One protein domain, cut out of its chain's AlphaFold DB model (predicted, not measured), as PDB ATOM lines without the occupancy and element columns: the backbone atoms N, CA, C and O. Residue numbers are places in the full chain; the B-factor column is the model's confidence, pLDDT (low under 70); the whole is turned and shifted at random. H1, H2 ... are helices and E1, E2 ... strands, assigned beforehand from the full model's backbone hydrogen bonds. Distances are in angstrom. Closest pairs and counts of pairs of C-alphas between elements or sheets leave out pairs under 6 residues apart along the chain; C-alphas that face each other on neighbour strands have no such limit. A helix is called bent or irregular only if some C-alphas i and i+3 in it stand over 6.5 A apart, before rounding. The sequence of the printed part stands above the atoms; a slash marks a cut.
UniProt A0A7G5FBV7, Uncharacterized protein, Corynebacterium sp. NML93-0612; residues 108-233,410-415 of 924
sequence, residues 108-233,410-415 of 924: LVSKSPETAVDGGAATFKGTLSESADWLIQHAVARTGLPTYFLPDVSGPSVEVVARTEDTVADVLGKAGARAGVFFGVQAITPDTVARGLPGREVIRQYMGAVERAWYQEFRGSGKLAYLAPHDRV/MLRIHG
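This is residues 108 to 233 and 410 to 415 of the 924 residues of an uncharacterized protein of Corynebacterium sp. NML93-0612 (UniProt A0A7G5FBV7). One long helix, H2, lies in the middle of a flat body, with a four-stranded sheet over one side of it and the small two-stranded sheet E1 E3 towards the other, while H3 runs beside it. H1 and H5 lie farthest from the middle, and H4 is off the large sheet. The printed part has 132 residues, in the order H1 E1 H2 E2 E3 H3 E4 H4 E5 H5 E6 E7. The large sheet, E4 E7 E2 E5, is mixed, E1 E3 is antiparallel, and the class is mixed, helices and strands. The whole is compact, with a radius of gyration of the C-alphas of 15.9 A and spans of 46 by 35 by 18 A.

Find C-alpha 113 at (48.505, 46.484, 151.836), where H1 begins, residues 113 to 118. E1 is residues 122 to 127, and H2, residues 128 to 142, spans 22.5 A. Next come E2, 147 to 151, E3, 157 to 162, and H3, 168 to 176. E4 begins at C-alpha 181, (62.005, 64.729, 169.848), and spans 21.2 A to 188. H4 is 190 to 195, E5 is 203 to 206, H5 is 209 to 220 and spans 16.4 A, and E6 is 229 to 233. Beyond the cut, E7, 410 to 415, ends at C-alpha 415, (60.378, 66.165, 174.078).

Begin at the large sheet, only just strongly twisted, its C-alphas up to 4.3 A off the best plane. E7 and E2 are parallel, with N 411 and O 148 at 2.8 A. E4 and E7 are antiparallel, N 184 and O 412 at 2.9 A, as are E2 and E5, N 149 and O 204 at 2.8 A. E4, H4, E5 form a split strand-helix-strand unit, two same-way strands with E7 and E2 between them, its crossover right-handed. H2 is on the sheet at a height of 8.9 A, over E7 and E2; it is irregular, but only just, C-alphas 138 and 141 being 6.9 A apart. H2 and H3 touch at a shallow tilt of 5 degrees, opposite ways, closest at the C-alphas of Leu 135 and Val 168, 6.1 A. E1 and E3 are antiparallel, N 124 and O 160 at 2.9 A. E6 pairs with no named strand. Every O i to N i+4 pair is within hydrogen-bond range in H3, H4 and H5, but 9 of 11 in H2 and 0 of 2 in H1, where 2 of 3 O i to N i+3 pairs are.

The C-alphas farthest apart, of Arg 178 and Ser 221, are 47.0 A apart. Residues 234 to 409 are not printed, and C-alphas 233 and 410 are 11.5 A apart. Of the links printed whole, none is long. Mean pLDDT of the printed part is 74.8; 44 residues are under 70, among them 110 to 124.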
ATOM      1  N   LEU A 108      57.042  46.455 161.027       74.75
ATOM      2  CA  LEU A 108      55.828  47.154 160.653       74.75
ATOM      3  C   LEU A 108      56.071  47.897 159.340       74.75
ATOM      4  O   LEU A 108      56.797  48.881 159.311       74.75
ATOM      5  N   VAL A 109      55.482  47.419 158.246       73.62
ATOM      6  CA  VAL A 109      55.503  48.144 156.968       73.62
ATOM      7  C   VAL A 109      54.650  49.400 157.121       73.62
ATOM      8  O   VAL A 109      53.496  49.308 157.533       73.62
ATOM      9  N   SER A 110      55.229  50.555 156.800       69.06
ATOM     10  CA  SER A 110      54.623  51.886 156.954       69.06
ATOM     11  C   SER A 110      53.355  52.069 156.121       69.06
ATOM     12  O   SER A 110      52.447  52.797 156.509       69.06
ATOM     13  N   LYS A 111      53.297  51.385 154.979       64.94
ATOM     14  CA  LYS A 111      52.203  51.446 154.025       64.94
ATOM     15  C   LYS A 111      51.235  50.290 154.226       64.94
ATOM     16  O   LYS A 111      51.654  49.137 154.380       64.94
ATOM     17  N   SER A 112      49.941  50.578 154.158       55.00
ATOM     18  CA  SER A 112      48.901  49.551 154.181       55.00
ATOM     19  C   SER A 112      48.985  48.643 152.930       55.00
ATOM     20  O   SER A 112      49.575  49.032 151.918       55.00
ATOM     21  N   PRO A 113      48.460  47.397 152.982       48.12
ATOM     22  CA  PRO A 113      48.505  46.484 151.836       48.12
ATOM     23  C   PRO A 113      47.760  47.055 150.627       48.12
ATOM     24  O   PRO A 113      48.031  46.678 149.494       48.12
ATOM     25  N   GLU A 114      46.833  47.971 150.881       44.91
ATOM     26  CA  GLU A 114      45.925  48.524 149.900       44.91
ATOM     27  C   GLU A 114      46.527  49.680 149.109       44.91
ATOM     28  O   GLU A 114      46.561  49.625 147.884       44.91
ATOM     29  N   THR A 115      47.115  50.683 149.762       43.66
ATOM     30  CA  THR A 115      47.906  51.677 149.030       43.66
ATOM     31  C   THR A 115      49.140  51.044 148.393       43.66
ATOM     32  O   THR A 115      49.610  51.533 147.363       43.66
ATOM     33  N   ALA A 116      49.701  49.961 148.953       41.38
ATOM     34  CA  ALA A 116      50.825  49.229 148.353       41.38
ATOM     35  C   ALA A 116      50.529  48.745 146.923       41.38
ATOM     36  O   ALA A 116      51.430  48.787 146.081       41.38
ATOM     37  N   VAL A 117      49.273  48.377 146.649       37.41
ATOM     38  CA  VAL A 117      48.767  47.932 145.341       37.41
ATOM     39  C   VAL A 117      48.739  49.060 144.300       37.41
ATOM     40  O   VAL A 117      49.053  48.834 143.129       37.41
ATOM     41  N   ASP A 118      48.449  50.294 144.713       39.00
ATOM     42  CA  ASP A 118      48.375  51.439 143.797       39.00
ATOM     43  C   ASP A 118      49.757  51.926 143.320       39.00
ATOM     44  O   ASP A 118      49.853  52.683 142.352       39.00
ATOM     45  N   GLY A 119      50.842  51.456 143.947       40.66
ATOM     46  CA  GLY A 119      52.229  51.753 143.566       40.66
ATOM     47  C   GLY A 119      52.716  53.167 143.917       40.66
ATOM     48  O   GLY A 119      53.921  53.378 143.994       40.66
ATOM     49  N   GLY A 120      51.815  54.112 144.204       46.00
ATOM     50  CA  GLY A 120      52.150  55.482 144.620       46.00
ATOM     51  C   GLY A 120      52.538  55.588 146.097       46.00
ATOM     52  O   GLY A 120      52.092  54.787 146.914       46.00
ATOM     53  N   ALA A 121      53.375  56.554 146.472       54.31
ATOM     54  CA  ALA A 121      53.720  56.767 147.877       54.31
ATOM     55  C   ALA A 121      52.528  57.341 148.665       54.31
ATOM     56  O   ALA A 121      51.819  58.219 148.171       54.31
ATOM     57  N   ALA A 122      52.306  56.860 149.889       60.41
ATOM     58  CA  ALA A 122      51.299  57.432 150.777       60.41
ATOM     59  C   ALA A 122      51.920  58.625 151.508       60.41
ATOM     60  O   ALA A 122      52.944  58.476 152.173       60.41
ATOM     61  N   THR A 123      51.334  59.808 151.347       65.19
ATOM     62  CA  THR A 123      51.856  61.039 151.951       65.19
ATOM     63  C   THR A 123      50.915  61.515 153.042       65.19
ATOM     64  O   THR A 123      49.711  61.634 152.811       65.19
ATOM     65  N   PHE A 124      51.465  61.817 154.212       68.56
ATOM     66  CA  PHE A 124      50.730  62.412 155.320       68.56
ATOM     67  C   PHE A 124      51.385  63.730 155.737       68.56
ATOM     68  O   PHE A 124      52.608  63.823 155.842       68.56
ATOM     69  N   LYS A 125      50.554  64.750 155.967       74.38
ATOM     70  CA  LYS A 125      50.960  66.074 156.450       74.38
ATOM     71  C   LYS A 125      50.304  66.323 157.795       74.38
ATOM     72  O   LYS A 125      49.080  66.363 157.876       74.38
ATOM     73  N   GLY A 126      51.114  66.527 158.821       78.69
ATOM     74  CA  GLY A 126      50.638  66.808 160.170       78.69
ATOM     75  C   GLY A 126      51.807  67.011 161.116       78.69
ATOM     76  O   GLY A 126      52.926  67.267 160.678       78.69
ATOM     77  N   THR A 127      51.568  66.920 162.414       86.06
ATOM     78  CA  THR A 127      52.634  66.854 163.418       86.06
ATOM     79  C   THR A 127      53.322  65.489 163.383       86.06
ATOM     80  O   THR A 127      52.764  64.504 162.887       86.06
ATOM     81  N   LEU A 128      54.540  65.392 163.918       84.75
ATOM     82  CA  LEU A 128      55.243  64.112 164.010       84.75
ATOM     83  C   LEU A 128      54.445  63.071 164.813       84.75
ATOM     84  O   LEU A 128      54.407  61.907 164.424       84.75
ATOM     85  N   SER A 129      53.771  63.485 165.889       87.50
ATOM     86  CA  SER A 129      52.916  62.594 166.680       87.50
ATOM     87  C   SER A 129      51.721  62.064 165.891       87.50
ATOM     88  O   SER A 129      51.451  60.870 165.943       87.50
ATOM     89  N   GLU A 130      51.050  62.915 165.110       86.62
ATOM     90  CA  GLU A 130      49.944  62.511 164.238       86.62
ATOM     91  C   GLU A 130      50.441  61.605 163.112       86.62
ATOM     92  O   GLU A 130      49.772  60.642 162.753       86.62
ATOM     93  N   SER A 131      51.646  61.865 162.599       84.19
ATOM     94  CA  SER A 131      52.281  61.031 161.576       84.19
ATOM     95  C   SER A 131      52.634  59.645 162.123       84.19
ATOM     96  O   SER A 131      52.400  58.643 161.454       84.19
ATOM     97  N   ALA A 132      53.168  59.565 163.346       88.00
ATOM     98  CA  ALA A 132      53.459  58.300 164.018       88.00
ATOM     99  C   ALA A 132      52.190  57.517 164.345       88.00
ATOM    100  O   ALA A 132      52.135  56.313 164.099       88.00
ATOM    101  N   ASP A 133      51.169  58.207 164.845       87.38
ATOM    102  CA  ASP A 133      49.858  57.630 165.106       87.38
ATOM    103  C   ASP A 133      49.255  57.027 163.833       87.38
ATOM    104  O   ASP A 133      48.893  55.850 163.819       87.38
ATOM    105  N   TRP A 134      49.261  57.799 162.742       82.12
ATOM    106  CA  TRP A 134      48.815  57.371 161.420       82.12
ATOM    107  C   TRP A 134      49.601  56.141 160.942       82.12
ATOM    108  O   TRP A 134      48.999  55.126 160.602       82.12
ATOM    109  N   LEU A 135      50.937  56.162 160.984       81.12
ATOM    110  CA  LEU A 135      51.778  55.030 160.563       81.12
ATOM    111  C   LEU A 135      51.508  53.748 161.369       81.12
ATOM    112  O   LEU A 135      51.372  52.664 160.797       81.12
ATOM    113  N   ILE A 136      51.411  53.856 162.698       83.06
ATOM    114  CA  ILE A 136      51.145  52.715 163.585       83.06
ATOM    115  C   ILE A 136      49.753  52.146 163.313       83.06
ATOM    116  O   ILE A 136      49.604  50.929 163.172       83.06
ATOM    117  N   GLN A 137      48.746  53.009 163.178       76.56
ATOM    118  CA  GLN A 137      47.376  52.604 162.866       76.56
ATOM    119  C   GLN A 137      47.293  51.750 161.591       76.56
ATOM    120  O   GLN A 137      46.559  50.762 161.589       76.56
ATOM    121  N   HIS A 138      48.074  52.066 160.548       71.06
ATOM    122  CA  HIS A 138      48.095  51.300 159.290       71.06
ATOM    123  C   HIS A 138      48.879  49.987 159.386       71.06
ATOM    124  O   HIS A 138      48.548  49.004 158.719       71.06
ATOM    125  N   ALA A 139      49.934  49.953 160.199       70.62
ATOM    126  CA  ALA A 139      50.875  48.840 160.191       70.62
ATOM    127  C   ALA A 139      50.508  47.709 161.169       70.62
ATOM    128  O   ALA A 139      50.797  46.535 160.905       70.62
ATOM    129  N   VAL A 140      49.872  48.032 162.304       65.06
ATOM    130  CA  VAL A 140      49.700  47.091 163.431       65.06
ATOM    131  C   VAL A 140      48.821  45.887 163.092       65.06
ATOM    132  O   VAL A 140      49.049  44.813 163.654       65.06
ATOM    133  N   ALA A 141      47.915  46.001 162.110       57.47
ATOM    134  CA  ALA A 141      46.997  44.927 161.700       57.47
ATOM    135  C   ALA A 141      47.706  43.621 161.303       57.47
ATOM    136  O   ALA A 141      47.092  42.561 161.295       57.47
ATOM    137  N   ARG A 142      49.002  43.684 160.974       56.47
ATOM    138  CA  ARG A 142      49.773  42.551 160.447       56.47
ATOM    139  C   ARG A 142      50.570  41.777 161.489       56.47
ATOM    140  O   ARG A 142      51.067  40.700 161.184       56.47
ATOM    141  N   THR A 143      50.800  42.352 162.667       60.03
ATOM    142  CA  THR A 143      51.881  41.870 163.548       60.03
ATOM    143  C   THR A 143      51.427  40.995 164.699       60.03
ATOM    144  O   THR A 143      52.273  40.404 165.370       60.03
ATOM    145  N   GLY A 144      50.120  40.890 164.939       62.38
ATOM    146  CA  GLY A 144      49.589  40.040 166.003       62.38
ATOM    147  C   GLY A 144      49.942  40.495 167.429       62.38
ATOM    148  O   GLY A 144      49.623  39.801 168.395       62.38
ATOM    149  N   LEU A 145      50.629  41.634 167.580       75.06
ATOM    150  CA  LEU A 145      51.158  42.131 168.847       75.06
ATOM    151  C   LEU A 145      50.467  43.447 169.225       75.06
ATOM    152  O   LEU A 145      50.494  44.388 168.423       75.06
ATOM    153  N   PRO A 146      49.899  43.556 170.442       81.94
ATOM    154  CA  PRO A 146      49.398  44.824 170.954       81.94
ATOM    155  C   PRO A 146      50.482  45.893 170.858       81.94
ATOM    156  O   PRO A 146      51.607  45.704 171.329       81.94
ATOM    157  N   THR A 147      50.148  47.004 170.215       88.44
ATOM    158  CA  THR A 147      51.060  48.133 170.053       88.44
ATOM    159  C   THR A 147      50.455  49.343 170.735       88.44
ATOM    160  O   THR A 147      49.290  49.666 170.519       88.44
ATOM    161  N   TYR A 148      51.239  49.998 171.575       91.38
ATOM    162  CA  TYR A 148      50.816  51.164 172.331       91.38
ATOM    163  C   TYR A 148      51.507  52.405 171.794       91.38
ATOM    164  O   TYR A 148      52.679  52.359 171.429       91.38
ATOM    165  N   PHE A 149      50.793  53.519 171.774       93.25
ATOM    166  CA  PHE A 149      51.339  54.799 171.368       93.25
ATOM    167  C   PHE A 149      51.071  55.855 172.436       93.25
ATOM    168  O   PHE A 149      49.933  56.033 172.874       93.25
ATOM    169  N   LEU A 150      52.134  56.534 172.860       93.88
ATOM    170  CA  LEU A 150      52.108  57.598 173.857       93.88
ATOM    171  C   LEU A 150      52.747  58.872 173.273       93.88
ATOM    172  O   LEU A 150      53.978  58.985 173.256       93.88
ATOM    173  N   PRO A 151      51.941  59.832 172.795       92.12
ATOM    174  CA  PRO A 151      52.432  61.117 172.311       92.12
ATOM    175  C   PRO A 151      52.519  62.131 173.461       92.12
ATOM    176  O   PRO A 151      51.618  62.944 173.633       92.12
ATOM    177  N   ASP A 152      53.598  62.117 174.252       90.12
ATOM    178  CA  ASP A 152      53.788  63.133 175.306       90.12
ATOM    179  C   ASP A 152      54.000  64.541 174.717       90.12
ATOM    180  O   ASP A 152      53.756  65.543 175.389       90.12
ATOM    181  N   VAL A 153      54.487  64.628 173.474       88.12
ATOM    182  CA  VAL A 153      54.618  65.879 172.714       88.12
ATOM    183  C   VAL A 153      54.173  65.674 171.271       88.12
ATOM    184  O   VAL A 153      54.370  64.601 170.699       88.12
ATOM    185  N   SER A 154      53.632  66.724 170.648       85.62
ATOM    186  CA  SER A 154      53.207  66.649 169.246       85.62
ATOM    187  C   SER A 154      54.378  66.622 168.256       85.62
ATOM    188  O   SER A 154      54.286  65.993 167.202       85.62
ATOM    189  N   GLY A 155      55.489  67.278 168.603       82.81
ATOM    190  CA  GLY A 155      56.622  67.489 167.701       82.81
ATOM    191  C   GLY A 155      56.332  68.513 166.588       82.81
ATOM    192  O   GLY A 155      55.248  69.102 166.550       82.81
ATOM    193  N   PRO A 156      57.301  68.759 165.688       75.38
ATOM    194  CA  PRO A 156      57.138  69.689 164.574       75.38
ATOM    195  C   PRO A 156      56.167  69.147 163.521       75.38
ATOM    196  O   PRO A 156      55.890  67.947 163.463       75.38
ATOM    197  N   SER A 157      55.675  70.041 162.660       78.31
ATOM    198  CA  SER A 157      54.944  69.618 161.468       78.31
ATOM    199  C   SER A 157      55.907  69.010 160.452       78.31
ATOM    200  O   SER A 157      56.945  69.595 160.143       78.31
ATOM    201  N   VAL A 158      55.561  67.826 159.958       71.94
ATOM    202  CA  VAL A 158      56.340  67.043 159.007       71.94
ATOM    203  C   VAL A 158      55.443  66.568 157.867       71.94
ATOM    204  O   VAL A 158      54.242  66.339 158.032       71.94
ATOM    205  N   GLU A 159      56.048  66.415 156.695       73.25
ATOM    206  CA  GLU A 159      55.466  65.700 155.566       73.25
ATOM    207  C   GLU A 159      56.183  64.356 155.470       73.25
ATOM    208  O   GLU A 159      57.370  64.299 155.145       73.25
ATOM    209  N   VAL A 160      55.480  63.280 155.815       68.81
ATOM    210  CA  VAL A 160      56.025  61.924 155.733       68.81
ATOM    211  C   VAL A 160      55.537  61.250 154.465       68.81
ATOM    212  O   VAL A 160      54.357  61.316 154.123       68.81
ATOM    213  N   VAL A 161      56.459  60.586 153.775       64.94
ATOM    214  CA  VAL A 161      56.194  59.836 152.549       64.94
ATOM    215  C   VAL A 161      56.523  58.375 152.825       64.94
ATOM    216  O   VAL A 161      57.683  58.033 153.036       64.94
ATOM    217  N   ALA A 162      55.499  57.526 152.849       63.72
ATOM    218  CA  ALA A 162      55.604  56.091 153.078       63.72
ATOM    219  C   ALA A 162      55.544  55.330 151.744       63.72
ATOM    220  O   ALA A 162      54.530  55.359 151.032       63.72
ATOM    221  N   ARG A 163      56.631  54.636 151.395       61.03
ATOM    222  CA  ARG A 163      56.690  53.738 150.232       61.03
ATOM    223  C   ARG A 163      56.334  52.306 150.626       61.03
ATOM    224  O   ARG A 163      56.247  51.962 151.799       61.03
ATOM    225  N   THR A 164      56.099  51.451 149.632       58.91
ATOM    226  CA  THR A 164      55.661  50.061 149.859       58.91
ATOM    227  C   THR A 164      56.691  49.240 150.648       58.91
ATOM    228  O   THR A 164      56.332  48.327 151.385       58.91
ATOM    229  N   GLU A 165      57.967  49.569 150.496       61.34
ATOM    230  CA  GLU A 165      59.118  48.940 151.137       61.34
ATOM    231  C   GLU A 165      59.467  49.509 152.519       61.34
ATOM    232  O   GLU A 165      60.172  48.842 153.282       61.34
ATOM    233  N   ASP A 166      58.999  50.722 152.824       64.69
ATOM    234  CA  ASP A 166      59.415  51.465 154.007       64.69
ATOM    235  C   ASP A 166      58.759  50.876 155.254       64.69
ATOM    236  O   ASP A 166      57.569  50.539 155.264       64.69
ATOM    237  N   THR A 167      59.510  50.804 156.345       78.19
ATOM    238  CA  THR A 167      58.976  50.433 157.657       78.19
ATOM    239  C   THR A 167      58.558  51.672 158.446       78.19
ATOM    240  O   THR A 167      58.963  52.793 158.138       78.19
ATOM    241  N   VAL A 168      57.744  51.495 159.487       82.62
ATOM    242  CA  VAL A 168      57.374  52.584 160.404       82.62
ATOM    243  C   VAL A 168      58.633  53.214 161.006       82.62
ATOM    244  O   VAL A 168      58.721  54.437 161.089       82.62
ATOM    245  N   ALA A 169      59.631  52.395 161.354       81.81
ATOM    246  CA  ALA A 169      60.919  52.874 161.839       81.81
ATOM    247  C   ALA A 169      61.693  53.695 160.796       81.81
ATOM    248  O   ALA A 169      62.227  54.743 161.146       81.81
ATOM    249  N   ASP A 170      61.704  53.287 159.522       74.50
ATOM    250  CA  ASP A 170      62.401  54.029 158.459       74.50
ATOM    251  C   ASP A 170      61.822  55.434 158.256       74.50
ATOM    252  O   ASP A 170      62.564  56.398 158.057       74.50
ATOM    253  N   VAL A 171      60.492  55.554 158.293       78.25
ATOM    254  CA  VAL A 171      59.799  56.832 158.085       78.25
ATOM    255  C   VAL A 171      59.938  57.729 159.316       78.25
ATOM    256  O   VAL A 171      60.318  58.895 159.188       78.25
ATOM    257  N   LEU A 172      59.691  57.189 160.516       83.69
ATOM    258  CA  LEU A 172      59.780  57.957 161.760       83.69
ATOM    259  C   LEU A 172      61.210  58.331 162.127       83.69
ATOM    260  O   LEU A 172      61.435  59.458 162.562       83.69
ATOM    261  N   GLY A 173      62.174  57.438 161.903       77.50
ATOM    262  CA  GLY A 173      63.587  57.715 162.138       77.50
ATOM    263  C   GLY A 173      64.055  58.931 161.338       77.50
ATOM    264  O   GLY A 173      64.650  59.842 161.905       77.50
ATOM    265  N   LYS A 174      63.689  59.014 160.050       71.50
ATOM    266  CA  LYS A 174      63.986  60.184 159.204       71.50
ATOM    267  C   LYS A 174      63.298  61.453 159.704       71.50
ATOM    268  O   LYS A 174      63.932  62.501 159.781       71.50
ATOM    269  N   ALA A 175      62.009  61.365 160.024       71.75
ATOM    270  CA  ALA A 175      61.219  62.526 160.424       71.75
ATOM    271  C   ALA A 175      61.633  63.077 161.802       71.75
ATOM    272  O   ALA A 175      61.608  64.287 162.015       71.75
ATOM    273  N   GLY A 176      62.042  62.205 162.728       68.25
ATOM    274  CA  GLY A 176      62.467  62.589 164.073       68.25
ATOM    275  C   GLY A 176      63.919  63.060 164.178       68.25
ATOM    276  O   GLY A 176      64.237  63.802 165.103       68.25
ATOM    277  N   ALA A 177      64.778  62.715 163.213       63.03
ATOM    278  CA  ALA A 177      66.223  62.964 163.258       63.03
ATOM    279  C   ALA A 177      66.638  64.437 163.455       63.03
ATOM    280  O   ALA A 177      67.756  64.686 163.886       63.03
ATOM    281  N   ARG A 178      65.768  65.407 163.132       55.88
ATOM    282  CA  ARG A 178      66.013  66.858 163.308       55.88
ATOM    283  C   ARG A 178      64.921  67.570 164.109       55.88
ATOM    284  O   ARG A 178      64.826  68.794 164.095       55.88
ATOM    285  N   ALA A 179      64.043  66.811 164.759       59.41
ATOM    286  CA  ALA A 179      62.788  67.329 165.290       59.41
ATOM    287  C   ALA A 179      62.852  67.750 166.769       59.41
ATOM    288  O   ALA A 179      61.859  68.256 167.288       59.41
ATOM    289  N   GLY A 180      63.986  67.541 167.455       68.38
ATOM    290  CA  GLY A 180      64.097  67.816 168.897       68.38
ATOM    291  C   GLY A 180      63.190  66.921 169.751       68.38
ATOM    292  O   GLY A 180      62.763  67.308 170.838       68.38
ATOM    293  N   VAL A 181      62.861  65.741 169.225       79.94
ATOM    294  CA  VAL A 181      62.005  64.729 169.848       79.94
ATOM    295  C   VAL A 181      62.754  63.412 169.944       79.94
ATOM    296  O   VAL A 181      63.656  63.138 169.155       79.94
ATOM    297  N   PHE A 182      62.342  62.594 170.900       86.38
ATOM    298  CA  PHE A 182      62.991  61.340 171.237       86.38
ATOM    299  C   PHE A 182      61.975  60.208 171.176       86.38
ATOM    300  O   PHE A 182      60.830  60.360 171.625       86.38
ATOM    301  N   PHE A 183      62.403  59.081 170.616       90.50
ATOM    302  CA  PHE A 183      61.605  57.869 170.544       90.50
ATOM    303  C   PHE A 183      62.043  56.926 171.661       90.50
ATOM    304  O   PHE A 183      63.190  56.506 171.724       90.50
ATOM    305  N   GLY A 184      61.123  56.618 172.570       89.94
ATOM    306  CA  GLY A 184      61.310  55.578 173.573       89.94
ATOM    307  C   GLY A 184      60.489  54.356 173.199       89.94
ATOM    308  O   GLY A 184      59.259  54.442 173.162       89.94
ATOM    309  N   VAL A 185      61.143  53.222 172.951       92.62
ATOM    310  CA  VAL A 185      60.460  51.942 172.734       92.62
ATOM    311  C   VAL A 185      60.679  51.017 173.921       92.62
ATOM    312  O   VAL A 185      61.809  50.750 174.315       92.62
ATOM    313  N   GLN A 186      59.584  50.500 174.475       90.69
ATOM    314  CA  GLN A 186      59.636  49.513 175.553       90.69
ATOM    315  C   GLN A 186      58.446  48.559 175.496       90.69
ATOM    316  O   GLN A 186      57.343  48.938 175.099       90.69
ATOM    317  N   ALA A 187      58.638  47.322 175.941       90.12
ATOM    318  CA  ALA A 187      57.544  46.403 176.194       90.12
ATOM    319  C   ALA A 187      56.773  46.826 177.450       90.12
ATOM    320  O   ALA A 187      57.357  47.214 178.460       90.12
ATOM    321  N   ILE A 188      55.448  46.721 177.402       86.75
ATOM    322  CA  ILE A 188      54.609  46.847 178.589       86.75
ATOM    323  C   ILE A 188      54.593  45.497 179.298       86.75
ATOM    324  O   ILE A 188      53.997  44.532 178.811       86.75
ATOM    325  N   THR A 189      55.261  45.440 180.448       83.69
ATOM    326  CA  THR A 189      55.327  44.261 181.318       83.69
ATOM    327  C   THR A 189      54.416  44.433 182.539       83.69
ATOM    328  O   THR A 189      54.018  45.563 182.849       83.69
ATOM    329  N   PRO A 190      54.089  43.353 183.280       78.06
ATOM    330  CA  PRO A 190      53.373  43.491 184.548       78.06
ATOM    331  C   PRO A 190      54.058  44.462 185.520       78.06
ATOM    332  O   PRO A 190      53.379  45.236 186.192       78.06
ATOM    333  N   ASP A 191      55.393  44.469 185.561       80.94
ATOM    334  CA  ASP A 191      56.148  45.371 186.431       80.94
ATOM    335  C   ASP A 191      56.041  46.827 185.970       80.94
ATOM    336  O   ASP A 191      55.917  47.725 186.800       80.94
ATOM    337  N   THR A 192      56.033  47.074 184.657       82.31
ATOM    338  CA  THR A 192      55.803  48.413 184.095       82.31
ATOM    339  C   THR A 192      54.426  48.942 184.508       82.31
ATOM    340  O   THR A 192      54.305  50.092 184.920       82.31
ATOM    341  N   VAL A 193      53.388  48.100 184.461       80.69
ATOM    342  CA  VAL A 193      52.035  48.484 184.902       80.69
ATOM    343  C   VAL A 193      51.997  48.720 186.415       80.69
ATOM    344  O   VAL A 193      51.440  49.722 186.855       80.69
ATOM    345  N   ALA A 194      52.626  47.849 187.209       81.38
ATOM    346  CA  ALA A 194      52.654  47.959 188.669       81.38
ATOM    347  C   ALA A 194      53.423  49.196 189.171       81.38
ATOM    348  O   ALA A 194      53.021  49.805 190.161       81.38
ATOM    349  N   ARG A 195      54.509  49.586 188.488       80.00
ATOM    350  CA  ARG A 195      55.262  50.824 188.768       80.00
ATOM    351  C   ARG A 195      54.541  52.087 188.285       80.00
ATOM    352  O   ARG A 195      54.844  53.175 188.769       80.00
ATOM    353  N   GLY A 196      53.593  51.936 187.364       82.31
ATOM    354  CA  GLY A 196      52.879  53.021 186.701       82.31
ATOM    355  C   GLY A 196      53.407  53.272 185.288       82.31
ATOM    356  O   GLY A 196      54.613  53.323 185.046       82.31
ATOM    357  N   LEU A 197      52.479  53.452 184.343       85.94
ATOM    358  CA  LEU A 197      52.817  53.720 182.946       85.94
ATOM    359  C   LEU A 197      53.461  55.112 182.788       85.94
ATOM    360  O   LEU A 197      53.005  56.074 183.420       85.94
ATOM    361  N   PRO A 198      54.484  55.253 181.923       85.25
ATOM    362  CA  PRO A 198      55.204  56.512 181.746       85.25
ATOM    363  C   PRO A 198      54.316  57.619 181.162       85.25
ATOM    364  O   PRO A 198      53.235  57.367 180.627       85.25
ATOM    365  N   GLY A 199      54.792  58.862 181.259       84.50
ATOM    366  CA  GLY A 199      54.082  60.043 180.761       84.50
ATOM    367  C   GLY A 199      52.838  60.395 181.577       84.50
ATOM    368  O   GLY A 199      52.586  59.825 182.641       84.50
ATOM    369  N   ARG A 200      52.060  61.359 181.082       85.25
ATOM    370  CA  ARG A 200      50.770  61.767 181.680       85.25
ATOM    371  C   ARG A 200      49.606  61.685 180.702       85.25
ATOM    372  O   ARG A 200      48.463  61.615 181.144       85.25
ATOM    373  N   GLU A 201      49.906  61.630 179.411       89.56
ATOM    374  CA  GLU A 201      48.910  61.589 178.350       89.56
ATOM    375  C   GLU A 201      48.194  60.236 178.266       89.56
ATOM    376  O   GLU A 201      48.588  59.241 178.901       89.56
ATOM    377  N   VAL A 202      47.112  60.229 177.484       89.00
ATOM    378  CA  VAL A 202      46.356  59.027 177.125       89.00
ATOM    379  C   VAL A 202      47.213  58.143 176.221       89.00
ATOM    380  O   VAL A 202      47.788  58.594 175.231       89.00
ATOM    381  N   ILE A 203      47.280  56.863 176.565       90.81
ATOM    382  CA  ILE A 203      47.984  55.828 175.822       90.81
ATOM    383  C   ILE A 203      46.979  55.152 174.897       90.81
ATOM    384  O   ILE A 203      45.998  54.553 175.343       90.81
ATOM    385  N   ARG A 204      47.256  55.216 173.599       89.50
ATOM    386  CA  ARG A 204      46.440  54.591 172.560       89.50
ATOM    387  C   ARG A 204      46.868  53.145 172.375       89.50
ATOM    388  O   ARG A 204      48.037  52.881 172.108       89.50
ATOM    389  N   GLN A 205      45.938  52.209 172.526       87.75
ATOM    390  CA  GLN A 205      46.171  50.781 172.319       87.75
ATOM    391  C   GLN A 205      45.635  50.353 170.949       87.75
ATOM    392  O   GLN A 205      44.430  50.400 170.702       87.75
ATOM    393  N   TYR A 206      46.533  49.861 170.096       82.50
ATOM    394  CA  TYR A 206      46.237  49.276 168.793       82.50
ATOM    395  C   TYR A 206      46.333  47.755 168.858       82.50
ATOM    396  O   TYR A 206      47.374  47.192 169.207       82.50
ATOM    397  N   MET A 207      45.232  47.081 168.525       75.75
ATOM    398  CA  MET A 207      45.132  45.624 168.551       75.75
ATOM    399  C   MET A 207      44.025  45.147 167.608       75.75
ATOM    400  O   MET A 207      42.908  45.675 167.651       75.75
ATOM    401  N   GLY A 208      44.331  44.138 166.790       67.44
ATOM    402  CA  GLY A 208      43.365  43.509 165.892       67.44
ATOM    403  C   GLY A 208      42.319  42.667 166.634       67.44
ATOM    404  O   GLY A 208      42.474  42.318 167.808       67.44
ATOM    405  N   ALA A 209      41.203  42.377 165.960       62.78
ATOM    406  CA  ALA A 209      40.069  41.670 166.558       62.78
ATOM    407  C   ALA A 209      40.389  40.198 166.884       62.78
ATOM    408  O   ALA A 209      40.005  39.711 167.949       62.78
ATOM    409  N   VAL A 210      41.129  39.511 166.004       61.88
ATOM    410  CA  VAL A 210      41.546  38.110 166.200       61.88
ATOM    411  C   VAL A 210      42.499  38.005 167.384       61.88
ATOM    412  O   VAL A 210      42.317  37.165 168.264       61.88
ATOM    413  N   GLU A 211      43.476  38.906 167.458       69.25
ATOM    414  CA  GLU A 211      44.404  38.996 168.577       69.25
ATOM    415  C   GLU A 211      43.640  39.255 169.867       69.25
ATOM    416  O   GLU A 211      43.879  38.587 170.867       69.25
ATOM    417  N   ARG A 212      42.694  40.200 169.861       71.69
ATOM    418  CA  ARG A 212      41.892  40.507 171.049       71.69
ATOM    419  C   ARG A 212      41.160  39.268 171.554       71.69
ATOM    420  O   ARG A 212      41.235  38.992 172.748       71.69
ATOM    421  N   ALA A 213      40.522  38.497 170.674       67.69
ATOM    422  CA  ALA A 213      39.879  37.238 171.049       67.69
ATOM    423  C   ALA A 213      40.884  36.238 171.650       67.69
ATOM    424  O   ALA A 213      40.632  35.671 172.713       67.69
ATOM    425  N   TRP A 214      42.056  36.097 171.031       71.75
ATOM    426  CA  TRP A 214      43.110  35.191 171.492       71.75
ATOM    427  C   TRP A 214      43.653  35.558 172.880       71.75
ATOM    428  O   TRP A 214      43.777  34.713 173.768       71.75
ATOM    429  N   TYR A 215      43.923  36.842 173.112       74.44
ATOM    430  CA  TYR A 215      44.375  37.340 174.409       74.44
ATOM    431  C   TYR A 215      43.289  37.207 175.490       74.44
ATOM    432  O   TYR A 215      43.605  36.874 176.636       74.44
ATOM    433  N   GLN A 216      42.011  37.391 175.141       74.62
ATOM    434  CA  GLN A 216      40.892  37.146 176.058       74.62
ATOM    435  C   GLN A 216      40.762  35.659 176.420       74.62
ATOM    436  O   GLN A 216      40.556  35.336 177.591       74.62
ATOM    437  N   GLU A 217      40.959  34.742 175.470       74.62
ATOM    438  CA  GLU A 217      40.981  33.295 175.730       74.62
ATOM    439  C   GLU A 217      42.130  32.911 176.679       74.62
ATOM    440  O   GLU A 217      41.949  32.173 177.657       74.62
ATOM    441  N   PHE A 218      43.325  33.462 176.461       72.12
ATOM    442  CA  PHE A 218      44.460  33.224 177.354       72.12
ATOM    443  C   PHE A 218      44.281  33.813 178.749       72.12
ATOM    444  O   PHE A 218      44.720  33.211 179.734       72.12
ATOM    445  N   ARG A 219      43.605  34.955 178.851       72.38
ATOM    446  CA  ARG A 219      43.180  35.510 180.135       72.38
ATOM    447  C   ARG A 219      42.188  34.577 180.827       72.38
ATOM    448  O   ARG A 219      42.388  34.250 181.992       72.38
ATOM    449  N   GLY A 220      41.175  34.092 180.105       71.12
ATOM    450  CA  GLY A 220      40.169  33.157 180.620       71.12
ATOM    451  C   GLY A 220      40.753  31.817 181.084       71.12
ATOM    452  O   GLY A 220      40.298  31.260 182.079       71.12
ATOM    453  N   SER A 221      41.811  31.334 180.428       73.88
ATOM    454  CA  SER A 221      42.547  30.124 180.834       73.88
ATOM    455  C   SER A 221      43.573  30.348 181.958       73.88
ATOM    456  O   SER A 221      44.269  29.409 182.344       73.88
ATOM    457  N   GLY A 222      43.693  31.573 182.484       67.81
ATOM    458  CA  GLY A 222      44.607  31.914 183.579       67.81
ATOM    459  C   GLY A 222      46.083  32.014 183.180       67.81
ATOM    460  O   GLY A 222      46.931  32.225 184.044       67.81
ATOM    461  N   LYS A 223      46.413  31.903 181.886       67.31
ATOM    462  CA  LYS A 223      47.789  32.049 181.376       67.31
ATOM    463  C   LYS A 223      48.256  33.509 181.349       67.31
ATOM    464  O   LYS A 223      49.456  33.760 181.348       67.31
ATOM    465  N   LEU A 224      47.315  34.457 181.363       68.38
ATOM    466  CA  LEU A 224      47.557  35.903 181.444       68.38
ATOM    467  C   LEU A 224      46.830  36.507 182.659       68.38
ATOM    468  O   LEU A 224      45.827  37.206 182.525       68.38
ATOM    469  N   ALA A 225      47.306  36.193 183.865       54.44
ATOM    470  CA  ALA A 225      46.582  36.463 185.113       54.44
ATOM    471  C   ALA A 225      46.584  37.937 185.593       54.44
ATOM    472  O   ALA A 225      45.821  38.276 186.493       54.44
ATOM    473  N   TYR A 226      47.410  38.822 185.024       60.97
ATOM    474  CA  TYR A 226      47.767  40.128 185.620       60.97
ATOM    475  C   TYR A 226      47.146  41.356 184.930       60.97
ATOM    476  O   TYR A 226      47.587  42.487 185.129       60.97
ATOM    477  N   LEU A 227      46.129  41.151 184.097       65.50
ATOM    478  CA  LEU A 227      45.631  42.186 183.197       65.50
ATOM    479  C   LEU A 227      44.468  42.952 183.826       65.50
ATOM    480  O   LEU A 227      43.314  42.500 183.800       65.50
ATOM    481  N   ALA A 228      44.790  44.111 184.394       66.88
ATOM    482  CA  ALA A 228      43.823  45.094 184.861       66.88
ATOM    483  C   ALA A 228      43.619  46.195 183.802       66.88
ATOM    484  O   ALA A 228      44.546  46.504 183.044       66.88
ATOM    485  N   PRO A 229      42.415  46.785 183.716       74.56
ATOM    486  CA  PRO A 229      42.224  48.046 183.015       74.56
ATOM    487  C   PRO A 229      43.084  49.144 183.643       74.56
ATOM    488  O   PRO A 229      43.353  49.116 184.843       74.56
ATOM    489  N   HIS A 230      43.487  50.118 182.836       81.88
ATOM    490  CA  HIS A 230      44.184  51.307 183.307       81.88
ATOM    491  C   HIS A 230      43.493  52.541 182.731       81.88
ATOM    492  O   HIS A 230      43.263  52.598 181.527       81.88
ATOM    493  N   ASP A 231      43.206  53.543 183.563       82.19
ATOM    494  CA  ASP A 231      42.358  54.690 183.189       82.19
ATOM    495  C   ASP A 231      42.918  55.519 182.024       82.19
ATOM    496  O   ASP A 231      42.173  56.146 181.281       82.19
ATOM    497  N   ARG A 232      44.244  55.512 181.855       86.38
ATOM    498  CA  ARG A 232      44.937  56.191 180.746       86.38
ATOM    499  C   ARG A 232      45.060  55.353 179.471       86.38
ATOM    500  O   ARG A 232      45.591  55.871 178.500       86.38
ATOM    501  N   VAL A 233      44.677  54.075 179.471       86.56
ATOM    502  CA  VAL A 233      44.826  53.200 178.298       86.56
ATOM    503  C   VAL A 233      43.487  53.081 177.593       86.56
ATOM    504  O   VAL A 233      42.556  52.464 178.107       86.56
ATOM    505  N   MET A 410      55.267  49.469 173.332       92.38
ATOM    506  CA  MET A 410      54.901  50.874 173.354       92.38
ATOM    507  C   MET A 410      55.940  51.713 172.619       92.38
ATOM    508  O   MET A 410      57.128  51.596 172.907       92.38
ATOM    509  N   LEU A 411      55.477  52.588 171.725       93.94
ATOM    510  CA  LEU A 411      56.230  53.736 171.234       93.94
ATOM    511  C   LEU A 411      55.807  54.977 172.015       93.94
ATOM    512  O   LEU A 411      54.635  55.358 172.017       93.94
ATOM    513  N   ARG A 412      56.774  55.633 172.639       93.38
ATOM    514  CA  ARG A 412      56.609  56.920 173.300       93.38
ATOM    515  C   ARG A 412      57.362  57.987 172.517       93.38
ATOM    516  O   ARG A 412      58.555  57.832 172.283       93.38
ATOM    517  N   ILE A 413      56.684  59.075 172.171       91.94
ATOM    518  CA  ILE A 413      57.324  60.284 171.642       91.94
ATOM    519  C   ILE A 413      57.359  61.302 172.767       91.94
ATOM    520  O   ILE A 413      56.307  61.692 173.270       91.94
ATOM    521  N   HIS A 414      58.553  61.728 173.166       90.25
ATOM    522  CA  HIS A 414      58.721  62.740 174.205       90.25
ATOM    523  C   HIS A 414      59.697  63.833 173.773       90.25
ATOM    524  O   HIS A 414      60.571  63.626 172.934       90.25
ATOM    525  N   GLY A 415      59.513  65.022 174.339       85.00
ATOM    526  CA  GLY A 415      60.378  66.165 174.078       85.00
ATOM    527  C   GLY A 415      61.619  66.173 174.961       85.00
ATOM    528  O   GLY A 415      61.769  65.366 175.887       85.00
TER     529      GLY A 415